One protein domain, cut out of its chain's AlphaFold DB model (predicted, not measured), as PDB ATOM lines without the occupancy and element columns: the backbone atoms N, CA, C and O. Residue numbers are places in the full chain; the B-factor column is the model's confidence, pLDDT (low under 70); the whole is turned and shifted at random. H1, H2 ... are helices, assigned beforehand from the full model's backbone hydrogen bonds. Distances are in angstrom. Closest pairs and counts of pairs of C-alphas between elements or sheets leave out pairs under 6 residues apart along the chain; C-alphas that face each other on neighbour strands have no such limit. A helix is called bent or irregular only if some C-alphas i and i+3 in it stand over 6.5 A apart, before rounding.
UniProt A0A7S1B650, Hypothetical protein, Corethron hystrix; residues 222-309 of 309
ATOM      1  N   VAL A 222      33.492 -27.403   0.734       94.38
ATOM      2  CA  VAL A 222      33.111 -27.080  -0.646       94.38
ATOM      3  C   VAL A 222      32.568 -28.319  -1.357       94.38
ATOM      4  O   VAL A 222      31.501 -28.242  -1.963       94.38
ATOM      5  N   GLU A 223      33.230 -29.471  -1.224       94.31
ATOM      6  CA  GLU A 223      32.749 -30.736  -1.796       94.31
ATOM      7  C   GLU A 223      31.418 -31.180  -1.181       94.31
ATOM      8  O   GLU A 223      30.523 -31.580  -1.919       94.31
ATOM      9  N   PHE A 224      31.240 -31.055   0.141       95.19
ATOM     10  CA  PHE A 224      29.958 -31.353   0.793       95.19
ATOM     11  C   PHE A 224      28.829 -30.460   0.266       95.19
ATOM     12  O   PHE A 224      27.718 -30.935   0.027       95.19
ATOM     13  N   GLY A 225      29.098 -29.168   0.070       95.44
ATOM     14  CA  GLY A 225      28.114 -28.248  -0.494       95.44
ATOM     15  C   GLY A 225      27.760 -28.582  -1.946       95.44
ATOM     16  O   GLY A 225      26.575 -28.615  -2.291       95.44
ATOM     17  N   ALA A 226      28.754 -28.921  -2.773       94.75
ATOM     18  CA  ALA A 226      28.534 -29.386  -4.143       94.75
ATOM     19  C   ALA A 226      27.711 -30.684  -4.171       94.75
ATOM     20  O   ALA A 226      26.741 -30.793  -4.922       94.75
ATOM     21  N   GLN A 227      28.027 -31.636  -3.289       94.25
ATOM     22  CA  GLN A 227      27.283 -32.883  -3.133       94.25
ATOM     23  C   GLN A 227      25.809 -32.616  -2.793       94.25
ATOM     24  O   GLN A 227      24.916 -33.160  -3.443       94.25
ATOM     25  N   GLN A 228      25.529 -31.739  -1.822       93.50
ATOM     26  CA  GLN A 228      24.159 -31.360  -1.454       93.50
ATOM     27  C   GLN A 228      23.425 -30.659  -2.598       93.50
ATOM     28  O   GLN A 228      22.246 -30.931  -2.829       93.50
ATOM     29  N   HIS A 229      24.113 -29.786  -3.335       93.69
ATOM     30  CA  HIS A 229      23.560 -29.131  -4.516       93.69
ATOM     31  C   HIS A 229      23.142 -30.150  -5.583       93.69
ATOM     32  O   HIS A 229      22.012 -30.103  -6.069       93.69
ATOM     33  N   ILE A 230      24.013 -31.112  -5.891       92.94
ATOM     34  CA  ILE A 230      23.750 -32.191  -6.852       92.94
ATOM     35  C   ILE A 230      22.579 -33.060  -6.385       92.94
ATOM     36  O   ILE A 230      21.666 -33.343  -7.162       92.94
ATOM     37  N   VAL A 231      22.556 -33.451  -5.109       92.31
ATOM     38  CA  VAL A 231      21.444 -34.223  -4.538       92.31
ATOM     39  C   VAL A 231      20.132 -33.445  -4.627       92.31
ATOM     40  O   VAL A 231      19.111 -34.035  -4.957       92.31
ATOM     41  N   ALA A 232      20.129 -32.132  -4.392       90.69
ATOM     42  CA  ALA A 232      18.926 -31.313  -4.534       90.69
ATOM     43  C   ALA A 232      18.473 -31.172  -5.997       90.69
ATOM     44  O   ALA A 232      17.271 -31.177  -6.258       90.69
ATOM     45  N   LYS A 233      19.414 -31.084  -6.948       88.19
ATOM     46  CA  LYS A 233      19.139 -30.990  -8.393       88.19
ATOM     47  C   LYS A 233      18.473 -32.256  -8.937       88.19
ATOM     48  O   LYS A 233      17.472 -32.163  -9.638       88.19
ATOM     49  N   TYR A 234      18.994 -33.436  -8.592       83.88
ATOM     50  CA  TYR A 234      18.513 -34.720  -9.133       83.88
ATOM     51  C   TYR A 234      17.565 -35.488  -8.197       83.88
ATOM     52  O   TYR A 234      16.882 -36.421  -8.622       83.88
ATOM     53  N   GLY A 235      17.508 -35.110  -6.921       71.56
ATOM     54  CA  GLY A 235      16.721 -35.769  -5.880       71.56
ATOM     55  C   GLY A 235      15.211 -35.822  -6.141       71.56
ATOM     56  O   GLY A 235      14.629 -36.878  -5.891       71.56
ATOM     57  N   PRO A 236      14.566 -34.762  -6.671       65.88
ATOM     58  CA  PRO A 236      13.140 -34.792  -7.003       65.88
ATOM     59  C   PRO A 236      12.769 -35.809  -8.096       65.88
ATOM     60  O   PRO A 236      11.627 -36.251  -8.137       65.88
ATOM     61  N   ALA A 237      13.722 -36.193  -8.954       58.84
ATOM     62  CA  ALA A 237      13.493 -37.034 -10.133       58.84
ATOM     63  C   ALA A 237      13.939 -38.504  -9.971       58.84
ATOM     64  O   ALA A 237      13.837 -39.275 -10.921       58.84
ATOM     65  N   GLY A 238      14.415 -38.924  -8.790       58.62
ATOM     66  CA  GLY A 238      14.538 -40.355  -8.465       58.62
ATOM     67  C   GLY A 238      15.762 -40.774  -7.648       58.62
ATOM     68  O   GLY A 238      15.647 -41.672  -6.819       58.62
ATOM     69  N   SER A 239      16.925 -40.131  -7.807       62.19
ATOM     70  CA  SER A 239      18.156 -40.554  -7.114       62.19
ATOM     71  C   SER A 239      18.662 -39.488  -6.147       62.19
ATOM     72  O   SER A 239      19.219 -38.474  -6.563       62.19
ATOM     73  N   LYS A 240      18.530 -39.762  -4.841       75.38
ATOM     74  CA  LYS A 240      19.087 -38.953  -3.738       75.38
ATOM     75  C   LYS A 240      20.611 -39.103  -3.568       75.38
ATOM     76  O   LYS A 240      21.142 -38.735  -2.527       75.38
ATOM     77  N   ARG A 241      21.304 -39.690  -4.545       84.88
ATOM     78  CA  ARG A 241      22.742 -39.974  -4.483       84.88
ATOM     79  C   ARG A 241      23.536 -38.958  -5.290       84.88
ATOM     80  O   ARG A 241      23.051 -38.429  -6.287       84.88
ATOM     81  N   CYS A 242      24.771 -38.709  -4.897       91.19
ATOM     82  CA  CYS A 242      25.741 -37.995  -5.718       91.19
ATOM     83  C   CYS A 242      26.854 -38.991  -6.010       91.19
ATOM     84  O   CYS A 242      27.640 -39.290  -5.116       91.19
ATOM     85  N   SER A 243      26.850 -39.560  -7.215       92.94
ATOM     86  CA  SER A 243      27.916 -40.458  -7.639       92.94
ATOM     87  C   SER A 243      29.193 -39.682  -7.956       92.94
ATOM     88  O   SER A 243      29.124 -38.481  -8.230       92.94
ATOM     89  N   ILE A 244      30.339 -40.364  -7.966       94.38
ATOM     90  CA  ILE A 244      31.625 -39.774  -8.368       94.38
ATOM     91  C   ILE A 244      31.504 -39.162  -9.772       94.38
ATOM     92  O   ILE A 244      31.889 -38.014  -9.967       94.38
ATOM     93  N   GLU A 245      30.850 -39.851 -10.710       93.88
ATOM     94  CA  GLU A 245      30.574 -39.354 -12.065       93.88
ATOM     95  C   GLU A 245      29.860 -37.993 -12.083       93.88
ATOM     96  O   GLU A 245      30.149 -37.149 -12.929       93.88
ATOM     97  N   ARG A 246      28.953 -37.724 -11.134       93.25
ATOM     98  CA  ARG A 246      28.223 -36.442 -11.071       93.25
ATOM     99  C   ARG A 246      29.111 -35.258 -10.683       93.25
ATOM    100  O   ARG A 246      28.619 -34.129 -10.693       93.25
ATOM    101  N   VAL A 247      30.379 -35.508 -10.364       94.62
ATOM    102  CA  VAL A 247      31.419 -34.511 -10.092       94.62
ATOM    103  C   VAL A 247      32.577 -34.650 -11.085       94.62
ATOM    104  O   VAL A 247      32.933 -33.675 -11.742       94.62
ATOM    105  N   ALA A 248      33.114 -35.857 -11.254       94.88
ATOM    106  CA  ALA A 248      34.288 -36.164 -12.067       94.88
ATOM    107  C   ALA A 248      33.920 -36.667 -13.477       94.88
ATOM    108  O   ALA A 248      34.317 -37.743 -13.904       94.88
ATOM    109  N   SER A 249      33.152 -35.871 -14.218       94.06
ATOM    110  CA  SER A 249      32.873 -36.087 -15.645       94.06
ATOM    111  C   SER A 249      32.630 -34.750 -16.345       94.06
ATOM    112  O   SER A 249      32.521 -33.713 -15.693       94.06
ATOM    113  N   GLY A 250      32.493 -34.745 -17.667       91.69
ATOM    114  CA  GLY A 250      32.131 -33.558 -18.442       91.69
ATOM    115  C   GLY A 250      30.812 -32.935 -17.977       91.69
ATOM    116  O   GLY A 250      30.720 -31.712 -17.849       91.69
ATOM    117  N   THR A 251      29.817 -33.763 -17.646       90.00
ATOM    118  CA  THR A 251      28.559 -33.293 -17.038       90.00
ATOM    119  C   THR A 251      28.739 -32.912 -15.563       90.00
ATOM    120  O   THR A 251      28.122 -31.959 -15.083       90.00
ATOM    121  N   GLY A 252      29.635 -33.595 -14.846       94.50
ATOM    122  CA  GLY A 252      29.986 -33.299 -13.460       94.50
ATOM    123  C   GLY A 252      30.663 -31.942 -13.261       94.50
ATOM    124  O   GLY A 252      30.305 -31.213 -12.336       94.50
ATOM    125  N   ILE A 253      31.537 -31.536 -14.187       97.25
ATOM    126  CA  ILE A 253      32.165 -30.204 -14.219       97.25
ATOM    127  C   ILE A 253      31.090 -29.109 -14.190       97.25
ATOM    128  O   ILE A 253      31.194 -28.153 -13.421       97.25
ATOM    129  N   ALA A 254      30.020 -29.258 -14.978       95.75
ATOM    130  CA  ALA A 254      28.917 -28.300 -14.984       95.75
ATOM    131  C   ALA A 254      28.178 -28.253 -13.638       95.75
ATOM    132  O   ALA A 254      27.881 -27.166 -13.146       95.75
ATOM    133  N   ASN A 255      27.945 -29.404 -12.997       95.44
ATOM    134  CA  ASN A 255      27.302 -29.451 -11.682       95.44
ATOM    135  C   ASN A 255      28.119 -28.721 -10.600       95.44
ATOM    136  O   ASN A 255      27.553 -28.012  -9.765       95.44
ATOM    137  N   VAL A 256      29.445 -28.880 -10.608       97.00
ATOM    138  CA  VAL A 256      30.339 -28.189  -9.663       97.00
ATOM    139  C   VAL A 256      30.331 -26.682  -9.922       97.00
ATOM    140  O   VAL A 256      30.174 -25.902  -8.981       97.00
ATOM    141  N   TYR A 257      30.427 -26.265 -11.188       97.81
ATOM    142  CA  TYR A 257      30.341 -24.854 -11.564       97.81
ATOM    143  C   TYR A 257      29.018 -24.220 -11.117       97.81
ATOM    144  O   TYR A 257      29.022 -23.137 -10.537       97.81
ATOM    145  N   GLU A 258      27.885 -24.887 -11.358       96.56
ATOM    146  CA  GLU A 258      26.556 -24.407 -10.963       96.56
ATOM    147  C   GLU A 258      26.459 -24.173  -9.451       96.56
ATOM    148  O   GLU A 258      25.933 -23.144  -9.016       96.56
ATOM    149  N   TYR A 259      27.012 -25.085  -8.645       97.38
ATOM    150  CA  TYR A 259      27.095 -24.908  -7.199       97.38
ATOM    151  C   TYR A 259      27.926 -23.673  -6.824       97.38
ATOM    152  O   TYR A 259      27.433 -22.808  -6.096       97.38
ATOM    153  N   LEU A 260      29.152 -23.556  -7.344       97.81
ATOM    154  CA  LEU A 260      30.047 -22.440  -7.027       97.81
ATOM    155  C   LEU A 260      29.465 -21.090  -7.472       97.81
ATOM    156  O   LEU A 260      29.477 -20.121  -6.713       97.81
ATOM    157  N   ALA A 261      28.879 -21.028  -8.669       96.75
ATOM    158  CA  ALA A 261      28.212 -19.837  -9.187       96.75
ATOM    159  C   ALA A 261      26.954 -19.464  -8.389       96.75
ATOM    160  O   ALA A 261      26.580 -18.292  -8.355       96.75
ATOM    161  N   LYS A 262      26.304 -20.434  -7.735       96.38
ATOM    162  CA  LYS A 262      25.162 -20.192  -6.845       96.38
ATOM    163  C   LYS A 262      25.590 -19.613  -5.497       96.38
ATOM    164  O   LYS A 262      24.895 -18.738  -4.986       96.38
ATOM    165  N   VAL A 263      26.683 -20.102  -4.908       96.62
ATOM    166  CA  VAL A 263      27.164 -19.625  -3.593       96.62
ATOM    167  C   VAL A 263      28.024 -18.365  -3.682       96.62
ATOM    168  O   VAL A 263      28.156 -17.660  -2.686       96.62
ATOM    169  N   SER A 264      28.561 -18.050  -4.864       95.12
ATOM    170  CA  SER A 264      29.292 -16.807  -5.143       95.12
ATOM    171  C   SER A 264      28.865 -16.160  -6.473       95.12
ATOM    172  O   SER A 264      29.652 -16.120  -7.428       95.12
ATOM    173  N   PRO A 265      27.619 -15.657  -6.595       93.50
ATOM    174  CA  PRO A 265      27.100 -15.096  -7.847       93.50
ATOM    175  C   PRO A 265      27.921 -13.934  -8.416       93.50
ATOM    176  O   PRO A 265      27.961 -13.761  -9.636       93.50
ATOM    177  N   GLU A 266      28.571 -13.163  -7.545       93.38
ATOM    178  CA  GLU A 266      29.434 -12.021  -7.854       93.38
ATOM    179  C   GLU A 266      30.763 -12.414  -8.511       93.38
ATOM    180  O   GLU A 266      31.350 -11.611  -9.231       93.38
ATOM    181  N   ARG A 267      31.227 -13.654  -8.301       93.38
ATOM    182  CA  ARG A 267      32.456 -14.198  -8.906       93.38
ATOM    183  C   ARG A 267      32.215 -14.832 -10.277       93.38
ATOM    184  O   ARG A 267      33.164 -15.246 -10.943       93.38
ATOM    185  N   ALA A 268      30.955 -14.971 -10.675       91.25
ATOM    186  CA  ALA A 268      30.579 -15.730 -11.851       91.25
ATOM    187  C   ALA A 268      30.558 -14.842 -13.104       91.25
ATOM    188  O   ALA A 268      29.789 -13.883 -13.189       91.25
ATOM    189  N   ASP A 269      31.386 -15.200 -14.083       94.50
ATOM    190  CA  ASP A 269      31.588 -14.438 -15.315       94.50
ATOM    191  C   ASP A 269      30.329 -14.428 -16.205       94.50
ATOM    192  O   ASP A 269      29.712 -15.464 -16.472       94.50
ATOM    193  N   ALA A 270      29.928 -13.238 -16.663       94.19
ATOM    194  CA  ALA A 270      28.704 -13.054 -17.440       94.19
ATOM    195  C   ALA A 270      28.781 -13.669 -18.847       94.19
ATOM    196  O   ALA A 270      27.774 -14.186 -19.337       94.19
ATOM    197  N   ALA A 271      29.952 -13.642 -19.488       94.94
ATOM    198  CA  ALA A 271      30.148 -14.244 -20.801       94.94
ATOM    199  C   ALA A 271      30.080 -15.772 -20.705       94.94
ATOM    200  O   ALA A 271      29.367 -16.394 -21.488       94.94
ATOM    201  N   VAL A 272      30.713 -16.362 -19.684       96.06
ATOM    202  CA  VAL A 272      30.632 -17.810 -19.426       96.06
ATOM    203  C   VAL A 272      29.195 -18.235 -19.128       96.06
ATOM    204  O   VAL A 272      28.721 -19.219 -19.688       96.06
ATOM    205  N   LYS A 273      28.457 -17.490 -18.292       95.12
ATOM    206  CA  LYS A 273      27.034 -17.778 -18.030       95.12
ATOM    207  C   LYS A 273      26.198 -17.786 -19.307       95.12
ATOM    208  O   LYS A 273      25.354 -18.665 -19.466       95.12
ATOM    209  N   LYS A 274      26.418 -16.810 -20.191       95.62
ATOM    210  CA  LYS A 274      25.705 -16.717 -21.466       95.62
ATOM    211  C   LYS A 274      26.016 -17.920 -22.357       95.62
ATOM    212  O   LYS A 274      25.093 -18.578 -22.819       95.62
ATOM    213  N   GLU A 275      27.295 -18.241 -22.531       96.19
ATOM    214  CA  GLU A 275      27.728 -19.377 -23.353       96.19
ATOM    215  C   GLU A 275      27.176 -20.709 -22.819       96.19
ATOM    216  O   GLU A 275      26.695 -21.539 -23.588       96.19
ATOM    217  N   LEU A 276      27.156 -20.899 -21.496       95.00
ATOM    218  CA  LEU A 276      26.575 -22.088 -20.867       95.00
ATOM    219  C   LEU A 276      25.065 -22.221 -21.097       95.00
ATOM    220  O   LEU A 276      24.582 -23.339 -21.273       95.00
ATOM    221  N   ALA A 277      24.327 -21.107 -21.096       94.12
ATOM    222  CA  ALA A 277      22.886 -21.100 -21.344       94.12
ATOM    223  C   ALA A 277      22.532 -21.457 -22.798       94.12
ATOM    224  O   ALA A 277      21.468 -22.016 -23.048       94.12
ATOM    225  N   GLU A 278      23.426 -21.154 -23.740       94.88
ATOM    226  CA  GLU A 278      23.276 -21.444 -25.174       94.88
ATOM    227  C   GLU A 278      23.850 -22.825 -25.563       94.88
ATOM    228  O   GLU A 278      23.640 -23.293 -26.681       94.88
ATOM    229  N   SER A 279      24.558 -23.495 -24.648       91.62
ATOM    230  CA  SER A 279      25.214 -24.785 -24.886       91.62
ATOM    231  C   SER A 279      24.340 -25.982 -24.506       91.62
ATOM    232  O   SER A 279      23.666 -25.975 -23.473       91.62
ATOM    233  N   LEU A 280      24.459 -27.063 -25.286       88.56
ATOM    234  CA  LEU A 280      23.987 -28.395 -24.894       88.56
ATOM    235  C   LEU A 280      24.662 -28.838 -23.588       88.56
ATOM    236  O   LEU A 280      25.843 -28.555 -23.370       88.56
ATOM    237  N   ASP A 281      23.942 -29.588 -22.750       84.94
ATOM    238  CA  ASP A 281      24.444 -30.044 -21.446       84.94
ATOM    239  C   ASP A 281      25.767 -30.824 -21.561       84.94
ATOM    240  O   ASP A 281      26.685 -30.604 -20.770       84.94
ATOM    241  N   SER A 282      25.913 -31.655 -22.600       82.81
ATOM    242  CA  SER A 282      27.133 -32.425 -22.893       82.81
ATOM    243  C   SER A 282      28.354 -31.558 -23.229       82.81
ATOM    244  O   SER A 282      29.491 -32.005 -23.085       82.81
ATOM    245  N   LEU A 283      28.147 -30.304 -23.642       90.38
ATOM    246  CA  LEU A 283      29.212 -29.374 -24.028       90.38
ATOM    247  C   LEU A 283      29.582 -28.383 -22.919       90.38
ATOM    248  O   LEU A 283      30.635 -27.749 -22.994       90.38
ATOM    249  N   ARG A 284      28.778 -28.268 -21.857       94.38
ATOM    250  CA  ARG A 284      29.014 -27.298 -20.773       94.38
ATOM    251  C   ARG A 284      30.354 -27.496 -20.068       94.38
ATOM    252  O   ARG A 284      31.048 -26.516 -19.798       94.38
ATOM    253  N   GLY A 285      30.770 -28.744 -19.842       94.31
ATOM    254  CA  GLY A 285      32.086 -29.046 -19.271       94.31
ATOM    255  C   GLY A 285      33.245 -28.493 -20.112       94.31
ATOM    256  O   GLY A 285      34.205 -27.947 -19.569       94.31
ATOM    257  N   LYS A 286      33.126 -28.538 -21.448       94.69
ATOM    258  CA  LYS A 286      34.125 -27.988 -22.382       94.69
ATOM    259  C   LYS A 286      34.219 -26.465 -22.293       94.69
ATOM    260  O   LYS A 286      35.330 -25.930 -22.322       94.69
ATOM    261  N   VAL A 287      33.084 -25.773 -22.170       96.31
ATOM    262  CA  VAL A 287      33.033 -24.311 -21.985       96.31
ATOM    263  C   VAL A 287      33.782 -23.917 -20.710       96.31
ATOM    264  O   VAL A 287      34.712 -23.107 -20.758       96.31
ATOM    265  N   ILE A 288      33.455 -24.564 -19.587       97.19
ATOM    266  CA  ILE A 288      34.080 -24.305 -18.280       97.19
ATOM    267  C   ILE A 288      35.582 -24.597 -18.326       97.19
ATOM    268  O   ILE A 288      36.381 -23.738 -17.954       97.19
ATOM    269  N   GLY A 289      35.984 -25.760 -18.846       96.25
ATOM    270  CA  GLY A 289      37.396 -26.129 -18.970       96.25
ATOM    271  C   GLY A 289      38.189 -25.165 -19.858       96.25
ATOM    272  O   GLY A 289      39.328 -24.815 -19.545       96.25
ATOM    273  N   THR A 290      37.581 -24.658 -20.934       96.50
ATOM    274  CA  THR A 290      38.211 -23.661 -21.816       96.50
ATOM    275  C   THR A 290      38.397 -22.321 -21.108       96.50
ATOM    276  O   THR A 290      39.472 -21.725 -21.198       96.50
ATOM    277  N   ALA A 291      37.382 -21.849 -20.382       96.62
ATOM    278  CA  ALA A 291      37.460 -20.614 -19.605       96.62
ATOM    279  C   ALA A 291      38.479 -20.719 -18.455       96.62
ATOM    280  O   ALA A 291      39.248 -19.785 -18.223       96.62
ATOM    281  N   ALA A 292      38.542 -21.876 -17.787       97.38
ATOM    282  CA  ALA A 292      39.540 -22.180 -16.765       97.38
ATOM    283  C   ALA A 292      40.963 -22.142 -17.339       97.38
ATOM    284  O   ALA A 292      41.824 -21.447 -16.810       97.38
ATOM    285  N   LYS A 293      41.194 -22.810 -18.478       96.44
ATOM    286  CA  LYS A 293      42.499 -22.836 -19.158       96.44
ATOM    287  C   LYS A 293      42.980 -21.444 -19.576       96.44
ATOM    288  O   LYS A 293      44.177 -21.180 -19.542       96.44
ATOM    289  N   LYS A 294      42.064 -20.557 -19.979       94.81
ATOM    290  CA  LYS A 294      42.379 -19.156 -20.307       94.81
ATOM    291  C   LYS A 294      42.618 -18.285 -19.064       94.81
ATOM    292  O   LYS A 294      43.113 -17.174 -19.210       94.81
ATOM    293  N   GLY A 295      42.241 -18.752 -17.871       92.25
ATOM    294  CA  GLY A 295      42.318 -17.984 -16.626       92.25
ATOM    295  C   GLY A 295      41.322 -16.824 -16.546       92.25
ATOM    296  O   GLY A 295      41.466 -15.953 -15.695       92.25
ATOM    297  N   THR A 296      40.313 -16.783 -17.421       86.69
ATOM    298  CA  THR A 296      39.376 -15.650 -17.527       86.69
ATOM    299  C   THR A 296      38.205 -15.738 -16.551       86.69
ATOM    300  O   THR A 296      37.480 -14.768 -16.383       86.69
ATOM    301  N   CYS A 297      38.001 -16.889 -15.907       95.06
ATOM    302  CA  CYS A 297      36.879 -17.147 -15.011       95.06
ATOM    303  C   CYS A 297      37.370 -17.864 -13.748       95.06
ATOM    304  O   CYS A 297      37.706 -19.048 -13.789       95.06
ATOM    305  N   GLY A 298      37.385 -17.158 -12.612       96.44
ATOM    306  CA  GLY A 298      37.884 -17.698 -11.341       96.44
ATOM    307  C   GLY A 298      37.093 -18.910 -10.837       96.44
ATOM    308  O   GLY A 298      37.691 -19.879 -10.381       96.44
ATOM    309  N   ILE A 299      35.762 -18.902 -10.986       97.69
ATOM    310  CA  ILE A 299      34.921 -20.067 -10.652       97.69
ATOM    311  C   ILE A 299      35.254 -21.264 -11.545       97.69
ATOM    312  O   ILE A 299      35.249 -22.398 -11.081       97.69
ATOM    313  N   CYS A 300      35.556 -21.030 -12.821       98.00
ATOM    314  CA  CYS A 300      35.896 -22.094 -13.754       98.00
ATOM    315  C   CYS A 300      37.223 -22.756 -13.364       98.00
ATOM    316  O   CYS A 300      37.323 -23.978 -13.396       98.00
ATOM    317  N   VAL A 301      38.219 -21.966 -12.943       97.44
ATOM    318  CA  VAL A 301      39.488 -22.488 -12.407       97.44
ATOM    319  C   VAL A 301      39.240 -23.331 -11.156       97.44
ATOM    320  O   VAL A 301      39.631 -24.493 -11.132       97.44
ATOM    321  N   GLU A 302      38.511 -22.801 -10.170       97.00
ATOM    322  CA  GLU A 302      38.172 -23.533  -8.939       97.00
ATOM    323  C   GLU A 302      37.376 -24.818  -9.231       97.00
ATOM    324  O   GLU A 302      37.612 -25.859  -8.624       97.00
ATOM    325  N   THR A 303      36.478 -24.777 -10.219       97.69
ATOM    326  CA  THR A 303      35.733 -25.957 -10.680       97.69
ATOM    327  C   THR A 303      36.675 -27.045 -11.190       97.69
ATOM    328  O   THR A 303      36.526 -28.208 -10.818       97.69
ATOM    329  N   MET A 304      37.658 -26.682 -12.019       97.19
ATOM    330  CA  MET A 304      38.629 -27.641 -12.554       97.19
ATOM    331  C   MET A 304      39.589 -28.163 -11.480       97.19
ATOM    332  O   MET A 304      40.004 -29.316 -11.553       97.19
ATOM    333  N   GLU A 305      39.914 -27.357 -10.467       95.19
ATOM    334  CA  GLU A 305      40.687 -27.815  -9.309       95.19
ATOM    335  C   GLU A 305      39.919 -28.847  -8.481       95.19
ATOM    336  O   GLU A 305      40.513 -29.826  -8.046       95.19
ATOM    337  N   ILE A 306      38.613 -28.656  -8.269       94.62
ATOM    338  CA  ILE A 306      37.764 -29.646  -7.587       94.62
ATOM    339  C   ILE A 306      37.650 -30.920  -8.425       94.62
ATOM    340  O   ILE A 306      37.761 -32.007  -7.877       94.62
ATOM    341  N   PHE A 307      37.465 -30.793  -9.740       94.56
ATOM    342  CA  PHE A 307      37.410 -31.930 -10.662       94.56
ATOM    343  C   PHE A 307      38.700 -32.773 -10.658       94.56
ATOM    344  O   PHE A 307      38.635 -33.980 -10.854       94.56
ATOM    345  N   ALA A 308      39.863 -32.147 -10.452       91.56
ATOM    346  CA  ALA A 308      41.162 -32.820 -10.476       91.56
ATOM    347  C   ALA A 308      41.599 -33.439  -9.131       91.56
ATOM    348  O   ALA A 308      42.632 -34.111  -9.098       91.56
ATOM    349  N   ARG A 309      40.882 -33.173  -8.031       88.00
ATOM    350  CA  ARG A 309      41.178 -33.708  -6.689       88.00
ATOM    351  C   ARG A 309      40.591 -35.098  -6.488       88.00
ATOM    352  O   ARG A 309      41.271 -35.888  -5.793       88.00
TER     353      ARG A 309
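Overview. This is residues 222 to 309 of the 309 residues of the protein "Hypothetical protein" of Corethron hystrix (UniProt A0A7S1B650). H2 runs through the middle of a small helical body: H4 and H5 cross it and each other, H3 folds back on H4 as a hairpin, and H1 packs crosswise on H2 with residues 225 to 230. The 88 printed residues include five named helices, H1 to H5 in chain order, and no named strand; the class is all helix, with mostly crossed packing. The whole is compact, with a radius of gyration of the C-alphas of 12.1 A and spans of 35 by 25 by 22 A.

Arrangement. Start at H1, residues 222 to 237; its residues 225 to 230 alone touch H2, residues 250 to 263, closest at the C-alphas of Ala 226 and Tyr 259, 5.6 A, only just about perpendicular at 72 degrees. H3, residues 270 to 278, and H4, residues 281 to 294, form a helical hairpin, closest at C-alphas 276 and 284, 5.8 A, at a shallow tilt of 24 degrees. H4 touches H2 at C-alphas 285 and 250, the closest, 4.6 A. H5, residues 298 to 307, touches H2, closest at C-alphas 303 and 257, 5.6 A, and H4, closest at C-alphas 301 and 292, 4.4 A. H1 and H3 are apart. Every O i to N i+4 pair is within hydrogen-bond range in H3 and H5; H1 has 10 of 12, H2 9 of 10 and H4 8 of 10.

Along the chain. Find C-alpha 222 at (33.111, -27.080, -0.646), where H1 begins its 24.0 A. H2 and H4 each measure 21.0 A, H3 12.6 A, and H5 14.3 A, ending at C-alpha 307, (37.410, -31.930, -10.662). H1 and H4 are irregular: C-alphas 233 and 236 are 7.2 A apart, C-alphas 282 and 285 7.0 A.

Size, cuts and confidence. The C-alphas farthest apart, of Gly 238 and Lys 294, are 36.9 A apart. The printed part has no cut; the link of residues 238 to 249 is long. Look for pLDDT under 70 at residues 236 to 239.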